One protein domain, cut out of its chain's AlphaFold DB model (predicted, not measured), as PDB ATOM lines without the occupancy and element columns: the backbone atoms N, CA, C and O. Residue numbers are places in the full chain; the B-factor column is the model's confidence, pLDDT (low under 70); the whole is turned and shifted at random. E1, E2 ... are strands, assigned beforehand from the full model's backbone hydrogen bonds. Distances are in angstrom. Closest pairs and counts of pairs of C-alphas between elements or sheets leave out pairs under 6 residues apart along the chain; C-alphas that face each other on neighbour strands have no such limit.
ATOM      1  N   GLY A  43     129.048 225.771 122.566       83.31
ATOM      2  CA  GLY A  43     129.711 224.514 122.267       83.31
ATOM      3  C   GLY A  43     130.088 224.360 120.805       83.31
ATOM      4  O   GLY A  43     129.935 225.266 119.986       83.31
ATOM      5  N   THR A  44     130.598 223.176 120.498       83.50
ATOM      6  CA  THR A  44     130.948 222.761 119.143       83.50
ATOM      7  C   THR A  44     130.008 221.639 118.735       83.50
ATOM      8  O   THR A  44     129.895 220.643 119.444       83.50
ATOM      9  N   TYR A  45     129.355 221.805 117.592       79.88
ATOM     10  CA  TYR A  45     128.380 220.879 117.038       79.88
ATOM     11  C   TYR A  45     128.880 220.369 115.690       79.88
ATOM     12  O   TYR A  45     129.195 221.165 114.802       79.88
ATOM     13  N   GLU A  46     128.942 219.055 115.519       74.00
ATOM     14  CA  GLU A  46     129.247 218.435 114.230       74.00
ATOM     15  C   GLU A  46     127.950 218.091 113.508       74.00
ATOM     16  O   GLU A  46     127.106 217.387 114.057       74.00
ATOM     17  N   PHE A  47     127.776 218.571 112.277       67.81
ATOM     18  CA  PHE A  47     126.493 218.477 111.577       67.81
ATOM     19  C   PHE A  47     126.502 217.539 110.364       67.81
ATOM     20  O   PHE A  47     127.532 217.060 109.887       67.81
ATOM     21  N   GLY A  48     125.283 217.192 109.935       58.09
ATOM     22  CA  GLY A  48     124.988 216.307 108.810       58.09
ATOM     23  C   GLY A  48     124.901 217.016 107.450       58.09
ATOM     24  O   GLY A  48     125.455 218.089 107.245       58.09
ATOM     25  N   ASN A  49     124.216 216.372 106.497       52.19
ATOM     26  CA  ASN A  49     124.206 216.698 105.062       52.19
ATOM     27  C   ASN A  49     123.421 217.975 104.697       52.19
ATOM     28  O   ASN A  49     122.503 217.905 103.884       52.19
ATOM     29  N   ILE A  50     123.790 219.137 105.232       54.97
ATOM     30  CA  ILE A  50     123.603 220.365 104.461       54.97
ATOM     31  C   ILE A  50     124.875 220.712 103.761       54.97
ATOM     32  O   ILE A  50     125.951 220.678 104.347       54.97
ATOM     33  N   VAL A  51     124.699 221.004 102.487       56.03
ATOM     34  CA  VAL A  51     125.748 221.169 101.528       56.03
ATOM     35  C   VAL A  51     125.741 222.651 101.168       56.03
ATOM     36  O   VAL A  51     124.806 223.132 100.550       56.03
ATOM     37  N   GLU A  52     126.735 223.429 101.577       55.16
ATOM     38  CA  GLU A  52     126.974 224.686 100.867       55.16
ATOM     39  C   GLU A  52     127.464 224.326  99.457       55.16
ATOM     40  O   GLU A  52     128.156 223.311  99.276       55.16
ATOM     41  N   GLN A  53     127.113 225.123  98.444       51.66
ATOM     42  CA  GLN A  53     127.800 225.040  97.161       51.66
ATOM     43  C   GLN A  53     129.264 225.407  97.432       51.66
ATOM     44  O   GLN A  53     129.627 226.572  97.581       51.66
ATOM     45  N   GLY A  54     130.102 224.387  97.588       49.03
ATOM     46  CA  GLY A  54     131.503 224.572  97.898       49.03
ATOM     47  C   GLY A  54     132.234 225.261  96.751       49.03
ATOM     48  O   GLY A  54     131.699 225.514  95.665       49.03
ATOM     49  N   PHE A  55     133.517 225.521  96.978       44.44
ATOM     50  CA  PHE A  55     134.403 226.092  95.972       44.44
ATOM     51  C   PHE A  55     134.361 225.257  94.674       44.44
ATOM     52  O   PHE A  55     134.503 224.033  94.705       44.44
ATOM     53  N   ALA A  56     134.135 225.918  93.535       53.34
ATOM     54  CA  ALA A  56     133.997 225.302  92.209       53.34
ATOM     55  C   ALA A  56     132.789 224.352  92.014       53.34
ATOM     56  O   ALA A  56     132.849 223.441  91.190       53.34
ATOM     57  N   GLY A  57     131.680 224.558  92.736       52.31
ATOM     58  CA  GLY A  57     130.428 223.824  92.495       52.31
ATOM     59  C   GLY A  57     130.407 222.402  93.062       52.31
ATOM     60  O   GLY A  57     129.511 221.626  92.736       52.31
ATOM     61  N   THR A  58     131.379 222.053  93.910       54.97
ATOM     62  CA  THR A  58     131.396 220.761  94.605       54.97
ATOM     63  C   THR A  58     130.514 220.834  95.853       54.97
ATOM     64  O   THR A  58     130.719 221.726  96.673       54.97
ATOM     65  N   PRO A  59     129.577 219.894  96.052       55.12
ATOM     66  CA  PRO A  59     128.838 219.755  97.300       55.12
ATOM     67  C   PRO A  59     129.753 219.723  98.548       55.12
ATOM     68  O   PRO A  59     130.509 218.767  98.723       55.12
ATOM     69  N   GLY A  60     129.687 220.726  99.436       56.12
ATOM     70  CA  GLY A  60     130.441 220.768 100.697       56.12
ATOM     71  C   GLY A  60     129.542 220.699 101.934       56.12
ATOM     72  O   GLY A  60     128.776 221.614 102.179       56.12
ATOM     73  N   ARG A  61     129.643 219.643 102.753       64.75
ATOM     74  CA  ARG A  61     128.818 219.488 103.974       64.75
ATOM     75  C   ARG A  61     129.186 220.489 105.075       64.75
ATOM     76  O   ARG A  61     130.366 220.798 105.208       64.75
ATOM     77  N   LEU A  62     128.246 220.905 105.922       69.38
ATOM     78  CA  LEU A  62     128.563 221.568 107.189       69.38
ATOM     79  C   LEU A  62     129.303 220.581 108.099       69.38
ATOM     80  O   LEU A  62     128.720 219.607 108.566       69.38
ATOM     81  N   ALA A  63     130.592 220.818 108.324       69.12
ATOM     82  CA  ALA A  63     131.417 219.967 109.169       69.12
ATOM     83  C   ALA A  63     131.220 220.320 110.643       69.12
ATOM     84  O   ALA A  63     130.972 219.438 111.464       69.12
ATOM     85  N   THR A  64     131.289 221.610 110.975       79.69
ATOM     86  CA  THR A  64     131.223 222.065 112.364       79.69
ATOM     87  C   THR A  64     130.546 223.427 112.468       79.69
ATOM     88  O   THR A  64     130.800 224.304 111.648       79.69
ATOM     89  N   LEU A  65     129.733 223.623 113.506       82.25
ATOM     90  CA  LEU A  65     129.324 224.927 114.029       82.25
ATOM     91  C   LEU A  65     129.916 225.082 115.425       82.25
ATOM     92  O   LEU A  65     129.715 224.235 116.291       82.25
ATOM     93  N   ARG A  66     130.589 226.192 115.668       87.00
ATOM     94  CA  ARG A  66     131.056 226.591 116.985       87.00
ATOM     95  C   ARG A  66     130.266 227.807 117.436       87.00
ATOM     96  O   ARG A  66     130.305 228.831 116.765       87.00
ATOM     97  N   VAL A  67     129.588 227.691 118.568       87.88
ATOM     98  CA  VAL A  67     128.894 228.784 119.252       87.88
ATOM     99  C   VAL A  67     129.739 229.187 120.450       87.88
ATOM    100  O   VAL A  67     130.032 228.356 121.310       87.88
ATOM    101  N   ASN A  68     130.147 230.451 120.503       88.81
ATOM    102  CA  ASN A  68     130.970 230.990 121.578       88.81
ATOM    103  C   ASN A  68     130.115 231.789 122.565       88.81
ATOM    104  O   ASN A  68     129.128 232.414 122.185       88.81
ATOM    105  N   ALA A  69     130.532 231.810 123.832       86.50
ATOM    106  CA  ALA A  69     129.851 232.556 124.894       86.50
ATOM    107  C   ALA A  69     129.917 234.086 124.727       86.50
ATOM    108  O   ALA A  69     129.172 234.800 125.385       86.50
ATOM    109  N   ASP A  70     130.797 234.591 123.861       87.50
ATOM    110  CA  ASP A  70     130.999 236.023 123.609       87.50
ATOM    111  C   ASP A  70     129.996 236.631 122.611       87.50
ATOM    112  O   ASP A  70     130.148 237.785 122.217       87.50
ATOM    113  N   GLY A  71     128.977 235.874 122.194       87.06
ATOM    114  CA  GLY A  71     127.993 236.334 121.212       87.06
ATOM    115  C   GLY A  71     128.345 235.998 119.762       87.06
ATOM    116  O   GLY A  71     127.599 236.386 118.864       87.06
ATOM    117  N   THR A  72     129.449 235.287 119.507       89.00
ATOM    118  CA  THR A  72     129.895 234.936 118.148       89.00
ATOM    119  C   THR A  72     129.676 233.466 117.796       89.00
ATOM    120  O   THR A  72     129.549 232.595 118.666       89.00
ATOM    121  N   PHE A  73     129.663 233.163 116.497       87.19
ATOM    122  CA  PHE A  73     129.725 231.798 115.987       87.19
ATOM    123  C   PHE A  73     130.671 231.672 114.789       87.19
ATOM    124  O   PHE A  73     130.949 232.649 114.094       87.19
ATOM    125  N   GLY A  74     131.121 230.446 114.523       84.12
ATOM    126  CA  GLY A  74     131.875 230.090 113.324       84.12
ATOM    127  C   GLY A  74     131.443 228.739 112.762       84.12
ATOM    128  O   GLY A  74     131.089 227.833 113.510       84.12
ATOM    129  N   MET A  75     131.476 228.594 111.441       80.81
ATOM    130  CA  MET A  75     131.082 227.394 110.703       80.81
ATOM    131  C   MET A  75     132.215 226.932 109.782       80.81
ATOM    132  O   MET A  75     132.895 227.763 109.184       80.81
ATOM    133  N   SER A  76     132.407 225.620 109.633       75.19
ATOM    134  CA  SER A  76     133.400 225.009 108.730       75.19
ATOM    135  C   SER A  76     132.759 223.986 107.784       75.19
ATOM    136  O   SER A  76     131.745 223.377 108.125       75.19
ATOM    137  N   TYR A  77     133.355 223.753 106.608       71.69
ATOM    138  CA  TYR A  77     132.835 222.803 105.607       71.69
ATOM    139  C   TYR A  77     133.683 221.533 105.438       71.69
ATOM    140  O   TYR A  77     134.842 221.493 105.835       71.69
ATOM    141  N   PHE A  78     133.081 220.501 104.823       55.81
ATOM    142  CA  PHE A  78     133.466 219.076 104.745       55.81
ATOM    143  C   PHE A  78     134.909 218.752 104.369       55.81
ATOM    144  O   PHE A  78     135.373 217.656 104.673       55.81
ATOM    145  N   ILE A  79     135.670 219.687 103.808       53.62
ATOM    146  CA  ILE A  79     137.124 219.564 103.894       53.62
ATOM    147  C   ILE A  79     137.544 220.168 105.234       53.62
ATOM    148  O   ILE A  79     138.106 221.257 105.273       53.62
ATOM    149  N   GLY A  80     137.182 219.463 106.315       46.03
ATOM    150  CA  GLY A  80     137.005 219.906 107.710       46.03
ATOM    151  C   GLY A  80     138.143 220.640 108.430       46.03
ATOM    152  O   GLY A  80     138.104 220.730 109.650       46.03
ATOM    153  N   CYS A  81     139.137 221.180 107.727       47.69
ATOM    154  CA  CYS A  81     140.177 222.077 108.242       47.69
ATOM    155  C   CYS A  81     140.656 223.135 107.216       47.69
ATOM    156  O   CYS A  81     141.574 223.885 107.531       47.69
ATOM    157  N   LEU A  82     140.119 223.185 105.986       51.62
ATOM    158  CA  LEU A  82     140.700 223.975 104.882       51.62
ATOM    159  C   LEU A  82     139.956 225.280 104.545       51.62
ATOM    160  O   LEU A  82     140.383 225.985 103.632       51.62
ATOM    161  N   GLY A  83     138.885 225.640 105.263       55.41
ATOM    162  CA  GLY A  83     138.208 226.924 105.050       55.41
ATOM    163  C   GLY A  83     137.111 227.251 106.065       55.41
ATOM    164  O   GLY A  83     136.383 226.364 106.514       55.41
ATOM    165  N   SER A  84     137.005 228.538 106.406       63.62
ATOM    166  CA  SER A  84     135.902 229.111 107.184       63.62
ATOM    167  C   SER A  84     134.697 229.308 106.275       63.62
ATOM    168  O   SER A  84     134.820 229.902 105.206       63.62
ATOM    169  N   GLY A  85     133.550 228.786 106.691       68.38
ATOM    170  CA  GLY A  85     132.334 228.829 105.902       68.38
ATOM    171  C   GLY A  85     131.481 230.059 106.140       68.38
ATOM    172  O   GLY A  85     131.115 230.777 105.216       68.38
ATOM    173  N   SER A  86     131.187 230.320 107.405       74.75
ATOM    174  CA  SER A  86     130.495 231.527 107.827       74.75
ATOM    175  C   SER A  86     130.876 231.827 109.263       74.75
ATOM    176  O   SER A  86     131.098 230.918 110.060       74.75
ATOM    177  N   GLU A  87     130.962 233.101 109.583       79.69
ATOM    178  CA  GLU A  87     131.141 233.599 110.934       79.69
ATOM    179  C   GLU A  87     130.205 234.782 111.119       79.69
ATOM    180  O   GLU A  87     129.807 235.437 110.151       79.69
ATOM    181  N   GLY A  88     129.816 235.030 112.358       83.06
ATOM    182  CA  GLY A  88     128.869 236.086 112.650       83.06
ATOM    183  C   GLY A  88     128.527 236.151 114.122       83.06
ATOM    184  O   GLY A  88     129.229 235.604 114.975       83.06
ATOM    185  N   HIS A  89     127.419 236.825 114.398       87.12
ATOM    186  CA  HIS A  89     126.896 236.991 115.744       87.12
ATOM    187  C   HIS A  89     125.618 236.186 115.910       87.12
ATOM    188  O   HIS A  89     124.891 235.939 114.949       87.12
ATOM    189  N   TRP A  90     125.328 235.784 117.136       88.31
ATOM    190  CA  TRP A  90     124.040 235.208 117.475       88.31
ATOM    191  C   TRP A  90     123.267 236.119 118.415       88.31
ATOM    192  O   TRP A  90     123.830 236.867 119.210       88.31
ATOM    193  N   ALA A  91     121.946 236.029 118.329       86.38
ATOM    194  CA  ALA A  91     121.025 236.669 119.246       86.38
ATOM    195  C   ALA A  91     120.249 235.605 120.023       86.38
ATOM    196  O   ALA A  91     119.714 234.656 119.446       86.38
ATOM    197  N   GLN A  92     120.142 235.786 121.339       84.31
ATOM    198  CA  GLN A  92     119.266 234.955 122.156       84.31
ATOM    199  C   GLN A  92     117.802 235.193 121.756       84.31
ATOM    200  O   GLN A  92     117.337 236.328 121.620       84.31
ATOM    201  N   ARG A  93     117.052 234.102 121.604       82.75
ATOM    202  CA  ARG A  93     115.599 234.073 121.414       82.75
ATOM    203  C   ARG A  93     114.947 233.246 122.517       82.75
ATOM    204  O   ARG A  93     115.608 232.543 123.276       82.75
ATOM    205  N   SER A  94     113.620 233.308 122.606       74.31
ATOM    206  CA  SER A  94     112.843 232.618 123.646       74.31
ATOM    207  C   SER A  94     113.003 231.091 123.654       74.31
ATOM    208  O   SER A  94     112.707 230.463 124.667       74.31
ATOM    209  N   THR A  95     113.440 230.490 122.542       71.94
ATOM    210  CA  THR A  95     113.582 229.031 122.387       71.94
ATOM    211  C   THR A  95     114.987 228.578 121.986       71.94
ATOM    212  O   THR A  95     115.182 227.385 121.769       71.94
ATOM    213  N   GLY A  96     115.967 229.482 121.894       82.94
ATOM    214  CA  GLY A  96     117.288 229.132 121.375       82.94
ATOM    215  C   GLY A  96     118.135 230.328 120.950       82.94
ATOM    216  O   GLY A  96     117.850 231.457 121.341       82.94
ATOM    217  N   LEU A  97     119.149 230.073 120.126       86.06
ATOM    218  CA  LEU A  97     120.001 231.098 119.513       86.06
ATOM    219  C   LEU A  97     119.628 231.272 118.049       86.06
ATOM    220  O   LEU A  97     119.493 230.277 117.347       86.06
ATOM    221  N   GLU A  98     119.492 232.505 117.577       87.25
ATOM    222  CA  GLU A  98     119.373 232.823 116.154       87.25
ATOM    223  C   GLU A  98     120.718 233.342 115.640       87.25
ATOM    224  O   GLU A  98     121.245 234.309 116.183       87.25
ATOM    225  N   LEU A  99     121.279 232.683 114.629       84.56
ATOM    226  CA  LEU A  99     122.562 233.038 114.023       84.56
ATOM    227  C   LEU A  99     122.324 234.044 112.891       84.56
ATOM    228  O   LEU A  99     121.597 233.749 111.939       84.56
ATOM    229  N   ASP A 100     122.955 235.211 112.991       81.00
ATOM    230  CA  ASP A 100     122.943 236.242 111.959       81.00
ATOM    231  C   ASP A 100     124.038 235.963 110.923       81.00
ATOM    232  O   ASP A 100     125.239 236.037 111.196       81.00
ATOM    233  N   LEU A 101     123.609 235.615 109.715       73.12
ATOM    234  CA  LEU A 101     124.470 235.197 108.615       73.12
ATOM    235  C   LEU A 101     124.825 236.424 107.772       73.12
ATOM    236  O   LEU A 101     124.389 236.578 106.632       73.12
ATOM    237  N   ASN A 102     125.590 237.325 108.376       58.38
ATOM    238  CA  ASN A 102     125.806 238.681 107.889       58.38
ATOM    239  C   ASN A 102     126.932 238.747 106.827       58.38
ATOM    240  O   ASN A 102     127.984 239.331 107.063       58.38
ATOM    241  N   ALA A 103     126.749 238.108 105.660       51.91
ATOM    242  CA  ALA A 103     127.568 238.335 104.455       51.91
ATOM    243  C   ALA A 103     126.953 237.699 103.187       51.91
ATOM    244  O   ALA A 103     126.365 236.617 103.266       51.91
ATOM    245  N   PRO A 104     127.136 238.307 101.992       46.44
ATOM    246  CA  PRO A 104     126.773 237.679 100.724       46.44
ATOM    247  C   PRO A 104     127.588 236.395 100.540       46.44
ATOM    248  O   PRO A 104     128.817 236.414 100.469       46.44
ATOM    249  N   ARG A 105     126.893 235.258 100.486       57.16
ATOM    250  CA  ARG A 105     127.523 233.950 100.295       57.16
ATOM    251  C   ARG A 105     128.094 233.869  98.893       57.16
ATOM    252  O   ARG A 105     127.349 233.926  97.922       57.16
ATOM    253  N   ASN A 106     129.394 233.629  98.791       47.34
ATOM    254  CA  ASN A 106     130.037 233.332  97.511       47.34
ATOM    255  C   ASN A 106     129.716 231.917  96.976       47.34
ATOM    256  O   ASN A 106     130.220 231.554  95.917       47.34
ATOM    257  N   GLY A 107     128.886 231.131  97.677       55.09
ATOM    258  CA  GLY A 107     128.498 229.771  97.281       55.09
ATOM    259  C   GLY A 107     126.991 229.500  97.282       55.09
ATOM    260  O   GLY A 107     126.513 228.755  96.448       55.09
ATOM    261  N   GLY A 108     126.185 230.123  98.143       66.19
ATOM    262  CA  GLY A 108     124.776 229.724  98.287       66.19
ATOM    263  C   GLY A 108     124.623 228.326  98.912       66.19
ATOM    264  O   GLY A 108     125.561 227.535  98.977       66.19
ATOM    265  N   TRP A 109     123.442 228.021  99.440       72.50
ATOM    266  CA  TRP A 109     123.182 226.732 100.088       72.50
ATOM    267  C   TRP A 109     122.518 225.761  99.130       72.50
ATOM    268  O   TRP A 109     121.780 226.191  98.247       72.50
ATOM    269  N   VAL A 110     122.711 224.462  99.343       70.38
ATOM    270  CA  VAL A 110     121.908 223.415  98.718       70.38
ATOM    271  C   VAL A 110     121.431 222.380  99.749       70.38
ATOM    272  O   VAL A 110     122.088 222.137 100.767       70.38
ATOM    273  N   ASP A 111     120.256 221.793  99.517       68.31
ATOM    274  CA  ASP A 111     119.758 220.672 100.328       68.31
ATOM    275  C   ASP A 111     120.470 219.347  99.981       68.31
ATOM    276  O   ASP A 111     121.382 219.297  99.149       68.31
ATOM    277  N   ALA A 112     120.077 218.257 100.649       64.38
ATOM    278  CA  ALA A 112     120.653 216.929 100.431       64.38
ATOM    279  C   ALA A 112     120.390 216.389  99.010       64.38
ATOM    280  O   ALA A 112     121.108 215.503  98.543       64.38
ATOM    281  N   GLU A 113     119.389 216.940  98.327       69.69
ATOM    282  CA  GLU A 113     118.978 216.627  96.964       69.69
ATOM    283  C   GLU A 113     119.658 217.531  95.915       69.69
ATOM    284  O   GLU A 113     119.567 217.257  94.717       69.69
ATOM    285  N   GLY A 114     120.386 218.567  96.348       69.44
ATOM    286  CA  GLY A 114     121.125 219.498  95.493       69.44
ATOM    287  C   GLY A 114     120.323 220.714  95.018       69.44
ATOM    288  O   GLY A 114     120.788 221.432  94.130       69.44
ATOM    289  N   ASN A 115     119.142 220.978  95.579       71.75
ATOM    290  CA  ASN A 115     118.362 222.172  95.256       71.75
ATOM    291  C   ASN A 115     118.950 223.401  95.945       71.75
ATOM    292  O   ASN A 115     119.218 223.369  97.142       71.75
ATOM    293  N   HIS A 116     119.070 224.509  95.217       75.25
ATOM    294  CA  HIS A 116     119.529 225.775  95.781       75.25
ATOM    295  C   HIS A 116     118.547 226.364  96.801       75.25
ATOM    296  O   HIS A 116     117.344 226.490  96.540       75.25
ATOM    297  N   LEU A 117     119.095 226.794  97.934       72.31
ATOM    298  CA  LEU A 117     118.381 227.368  99.062       72.31
ATOM    299  C   LEU A 117     118.857 228.799  99.326       72.31
ATOM    300  O   LEU A 117     120.056 229.091  99.360       72.31
ATOM    301  N   ASP A 118     117.891 229.669  99.585       74.50
ATOM    302  CA  ASP A 118     118.077 230.969 100.207       74.50
ATOM    303  C   ASP A 118     117.755 230.837 101.705       74.50
ATOM    304  O   ASP A 118     116.607 230.647 102.115       74.50
ATOM    305  N   VAL A 119     118.793 230.833 102.540       72.50
ATOM    306  CA  VAL A 119     118.639 230.645 103.988       72.50
ATOM    307  C   VAL A 119     118.550 232.006 104.649       72.50
ATOM    308  O   VAL A 119     119.546 232.728 104.720       72.50
ATOM    309  N   ALA A 120     117.370 232.300 105.188       67.06
ATOM    310  CA  ALA A 120     117.104 233.528 105.919       67.06
ATOM    311  C   ALA A 120     117.605 233.465 107.369       67.06
ATOM    312  O   ALA A 120     118.064 234.475 107.895       67.06
ATOM    313  N   SER A 121     117.533 232.299 108.026       70.81
ATOM    314  CA  SER A 121     117.979 232.158 109.415       70.81
ATOM    315  C   SER A 121     118.348 230.725 109.811       70.81
ATOM    316  O   SER A 121     117.844 229.732 109.281       70.81
ATOM    317  N   LEU A 122     119.246 230.631 110.791       77.38
ATOM    318  CA  LEU A 122     119.641 229.396 111.461       77.38
ATOM    319  C   LEU A 122     119.345 229.528 112.954       77.38
ATOM    320  O   LEU A 122     119.677 230.547 113.562       77.38
ATOM    321  N   ARG A 123     118.754 228.494 113.555       82.38
ATOM    322  CA  ARG A 123     118.408 228.469 114.975       82.38
ATOM    323  C   ARG A 123     119.020 227.270 115.688       82.38
ATOM    324  O   ARG A 123     118.815 226.142 115.266       82.38
ATOM    325  N   VAL A 124     119.710 227.491 116.801       78.06
ATOM    326  CA  VAL A 124     120.190 226.428 117.704       78.06
ATOM    327  C   VAL A 124     119.166 226.255 118.825       78.06
ATOM    328  O   VAL A 124     118.850 227.241 119.490       78.06
ATOM    329  N   GLU A 125     118.644 225.046 119.056       77.12
ATOM    330  CA  GLU A 125     117.609 224.801 120.079       77.12
ATOM    331  C   GLU A 125     118.031 223.740 121.123       77.12
ATOM    332  O   GLU A 125     118.633 222.723 120.763       77.12
ATOM    333  N   PRO A 126     117.688 223.914 122.420       62.91
ATOM    334  CA  PRO A 126     118.187 223.052 123.502       62.91
ATOM    335  C   PRO A 126     117.742 221.589 123.432       62.91
ATOM    336  O   PRO A 126     118.459 220.703 123.886       62.91
ATOM    337  N   ALA A 127     116.544 221.321 122.907       58.00
ATOM    338  CA  ALA A 127     115.910 220.007 123.018       58.00
ATOM    339  C   ALA A 127     116.538 218.930 122.118       58.00
ATOM    340  O   ALA A 127     116.255 217.749 122.310       58.00
ATOM    341  N   LEU A 128     117.364 219.322 121.143       57.19
ATOM    342  CA  LEU A 128     117.878 218.411 120.117       57.19
ATOM    343  C   LEU A 128     119.405 218.397 120.005       57.19
ATOM    344  O   LEU A 128     119.909 217.668 119.155       57.19
ATOM    345  N   LEU A 129     120.127 219.189 120.820       65.00
ATOM    346  CA  LEU A 129     121.569 219.445 120.645       65.00
ATOM    347  C   LEU A 129     121.899 219.656 119.158       65.00
ATOM    348  O   LEU A 129     122.816 219.055 118.618       65.00
ATOM    349  N   GLY A 130     121.071 220.437 118.468       72.94
ATOM    350  CA  GLY A 130     121.041 220.499 117.016       72.94
ATOM    351  C   GLY A 130     120.662 221.884 116.510       72.94
ATOM    352  O   GLY A 130     120.411 222.795 117.302       72.94
ATOM    353  N   VAL A 131     120.603 222.043 115.189       75.56
ATOM    354  CA  VAL A 131     120.128 223.277 114.556       75.56
ATOM    355  C   VAL A 131     118.869 223.044 113.747       75.56
ATOM    356  O   VAL A 131     118.760 222.083 112.994       75.56
ATOM    357  N   THR A 132     117.928 223.963 113.877       79.25
ATOM    358  CA  THR A 132     116.796 224.123 112.978       79.25
ATOM    359  C   THR A 132     117.138 225.200 111.963       79.25
ATOM    360  O   THR A 132     117.609 226.281 112.311       79.25
ATOM    361  N   VAL A 133     116.904 224.910 110.693       74.56
ATOM    362  CA  VAL A 133     117.328 225.750 109.576       74.56
ATOM    363  C   VAL A 133     116.114 226.103 108.765       74.56
ATOM    364  O   VAL A 133     115.370 225.220 108.333       74.56
ATOM    365  N   THR A 134     115.902 227.399 108.601       75.56
ATOM    366  CA  THR A 134     114.703 227.944 107.982       75.56
ATOM    367  C   THR A 134     115.076 228.892 106.864       75.56
ATOM    368  O   THR A 134     115.969 229.731 106.984       75.56
ATOM    369  N   GLY A 135     114.367 228.773 105.754       74.44
ATOM    370  CA  GLY A 135     114.609 229.601 104.588       74.44
ATOM    371  C   GLY A 135     113.556 229.375 103.522       74.44
ATOM    372  O   GLY A 135     112.484 228.825 103.781       74.44
ATOM    373  N   THR A 136     113.895 229.786 102.313       72.56
ATOM    374  CA  THR A 136     113.117 229.569 101.099       72.56
ATOM    375  C   THR A 136     114.002 228.943 100.037       72.56
ATOM    376  O   THR A 136     115.181 229.262  99.937       72.56
ATOM    377  N   THR A 137     113.475 228.054  99.208       72.81
ATOM    378  CA  THR A 137     114.195 227.632  98.004       72.81
ATOM    379  C   THR A 137     114.327 228.817  97.046       72.81
ATOM    380  O   THR A 137     113.591 229.799  97.158       72.81
ATOM    381  N   VAL A 138     115.208 228.728  96.046       70.44
ATOM    382  CA  VAL A 138     115.296 229.756  94.983       70.44
ATOM    383  C   VAL A 138     113.960 229.944  94.241       70.44
ATOM    384  O   VAL A 138     113.692 231.005  93.685       70.44
ATOM    385  N   GLN A 139     113.078 228.941  94.265       73.56
ATOM    386  CA  GLN A 139     111.720 229.011  93.719       73.56
ATOM    387  C   GLN A 139     110.700 229.645  94.686       73.56
ATOM    388  O   GLN A 139     109.506 229.659  94.390       73.56
ATOM    389  N   GLY A 140     111.141 230.154  95.840       73.56
ATOM    390  CA  GLY A 140     110.300 230.810  96.843       73.56
ATOM    391  C   GLY A 140     109.515 229.853  97.743       73.56
ATOM    392  O   GLY A 140     108.593 230.288  98.432       73.56
ATOM    393  N   VAL A 141     109.842 228.556  97.754       78.12
ATOM    394  CA  VAL A 141     109.150 227.574  98.600       78.12
ATOM    395  C   VAL A 141     109.761 227.601 100.000       78.12
ATOM    396  O   VAL A 141     110.957 227.347 100.123       78.12
ATOM    397  N   PRO A 142     109.000 227.891 101.068       80.44
ATOM    398  CA  PRO A 142     109.546 227.874 102.418       80.44
ATOM    399  C   PRO A 142     109.941 226.454 102.826       80.44
ATOM    400  O   PRO A 142     109.245 225.489 102.506       80.44
ATOM    401  N   PHE A 143     111.029 226.328 103.579       75.44
ATOM    402  CA  PHE A 143     111.452 225.056 104.151       75.44
ATOM    403  C   PHE A 143     111.895 225.205 105.605       75.44
ATOM    404  O   PHE A 143     112.253 226.283 106.089       75.44
ATOM    405  N   THR A 144     111.853 224.087 106.320       80.12
ATOM    406  CA  THR A 144     112.371 223.954 107.679       80.12
ATOM    407  C   THR A 144     112.991 222.577 107.814       80.12
ATOM    408  O   THR A 144     112.356 221.578 107.481       80.12
ATOM    409  N   GLN A 145     114.228 222.520 108.292       73.62
ATOM    410  CA  GLN A 145     114.960 221.274 108.486       73.62
ATOM    411  C   GLN A 145     115.610 221.261 109.863       73.62
ATOM    412  O   GLN A 145     116.174 222.264 110.283       73.62
ATOM    413  N   ALA A 146     115.546 220.125 110.551       77.06
ATOM    414  CA  ALA A 146     116.269 219.907 111.797       77.06
ATOM    415  C   ALA A 146     117.527 219.077 111.518       77.06
ATOM    416  O   ALA A 146     117.451 218.031 110.872       77.06
ATOM    417  N   TRP A 147     118.674 219.524 112.018       72.69
ATOM    418  CA  TRP A 147     119.945 218.810 111.966       72.69
ATOM    419  C   TRP A 147     120.350 218.452 113.382       72.69
ATOM    420  O   TRP A 147     120.588 219.325 114.215       72.69
ATOM    421  N   ALA A 148     120.440 217.157 113.648       72.06
ATOM    422  CA  ALA A 148     121.043 216.679 114.879       72.06
ATOM    423  C   ALA A 148     122.556 216.917 114.823       72.06
ATOM    424  O   ALA A 148     123.172 216.679 113.774       72.06
ATOM    425  N   ALA A 149     123.149 217.361 115.933       68.75
ATOM    426  CA  ALA A 149     124.583 217.182 116.090       68.75
ATOM    427  C   ALA A 149     124.893 215.688 116.238       68.75
ATOM    428  O   ALA A 149     124.062 214.913 116.724       68.75
TER     429      ALA A 149
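Overview. This is residues 43 to 149 of the 150 residues of an uncharacterized protein of Archangium gephyra (UniProt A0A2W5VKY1). One strongly twisted sheet of nine strands rolls round into a small, irregular barrel, with E3 and E4 in one wall and E7 and E8 in the opposite wall. It is only nearly closed: residues 109 to 110 bridge E2 and E7 at one end, while E1 and E9 come near each other without pairing. The printed part has 107 residues, with no named helix and strands E1 to E9 in chain order, and its class is all strand. The sheet is branched at E3, its neighbour pairs are antiparallel, and E2 to E9 make a meander, each strand the antiparallel neighbour of the one before. The whole is compact and rounded, with a radius of gyration of the C-alphas of 12.9 A and spans of 34 by 32 by 24 A.

Arrangement. Start at E1, residues 43 to 46, which is antiparallel to E3, residues 59 to 67; look for N 45 and O 65, 2.8 A apart. E2, residues 51 to 53, lies on the same side of E3 as E1, with N 52 and O 60 2.8 A apart. On the other side of E3 you find E4, residues 72 to 77, with N 66 and O 74 2.8 A apart. E5, residues 84 to 93, pairs with E4 through N 75 and O 86, 2.7 A, then bends by 52 degrees at residue 89. Past that bend, N 91 is 2.8 A from O 98 of E6, residues 96 to 100. E7, residues 116 to 125, bends by 70 degrees at residue 120 and pairs with E6 through N 97 and O 124, 2.9 A. E8, residues 130 to 137, forms a hairpin with E7, with N 132 and O 123 2.7 A apart. E9, residues 142 to 148, forms a hairpin with E8, with N 147 and O 131 2.7 A apart. E1 and E9 are only just apart, at 8.4 A, and the closest C-alphas of E1 and E8, Tyr 45 and Gly 130, are 7.3 A apart.

Along the chain. Find C-alpha 43 at (129.711, 224.514, 122.267), where E1 begins. E3 runs 23.7 A from C-alpha 59 at (128.838, 219.755, 97.300). E5 runs 25.3 A, E7 24.4 A and E8 21.4 A. E9 runs 20.3 A to C-alpha 148 at (121.043, 216.679, 114.879).

Size, cuts and confidence. The C-alphas farthest apart, those of Ala 56 and Ser 94, are 38.6 A apart. The printed part has no cut. The link from E6 to E7, residues 101 to 115, is long. The mean pLDDT of the printed part is 70.7, and 42 residues are under 70, among them residues 47 to 63 and 78 to 85.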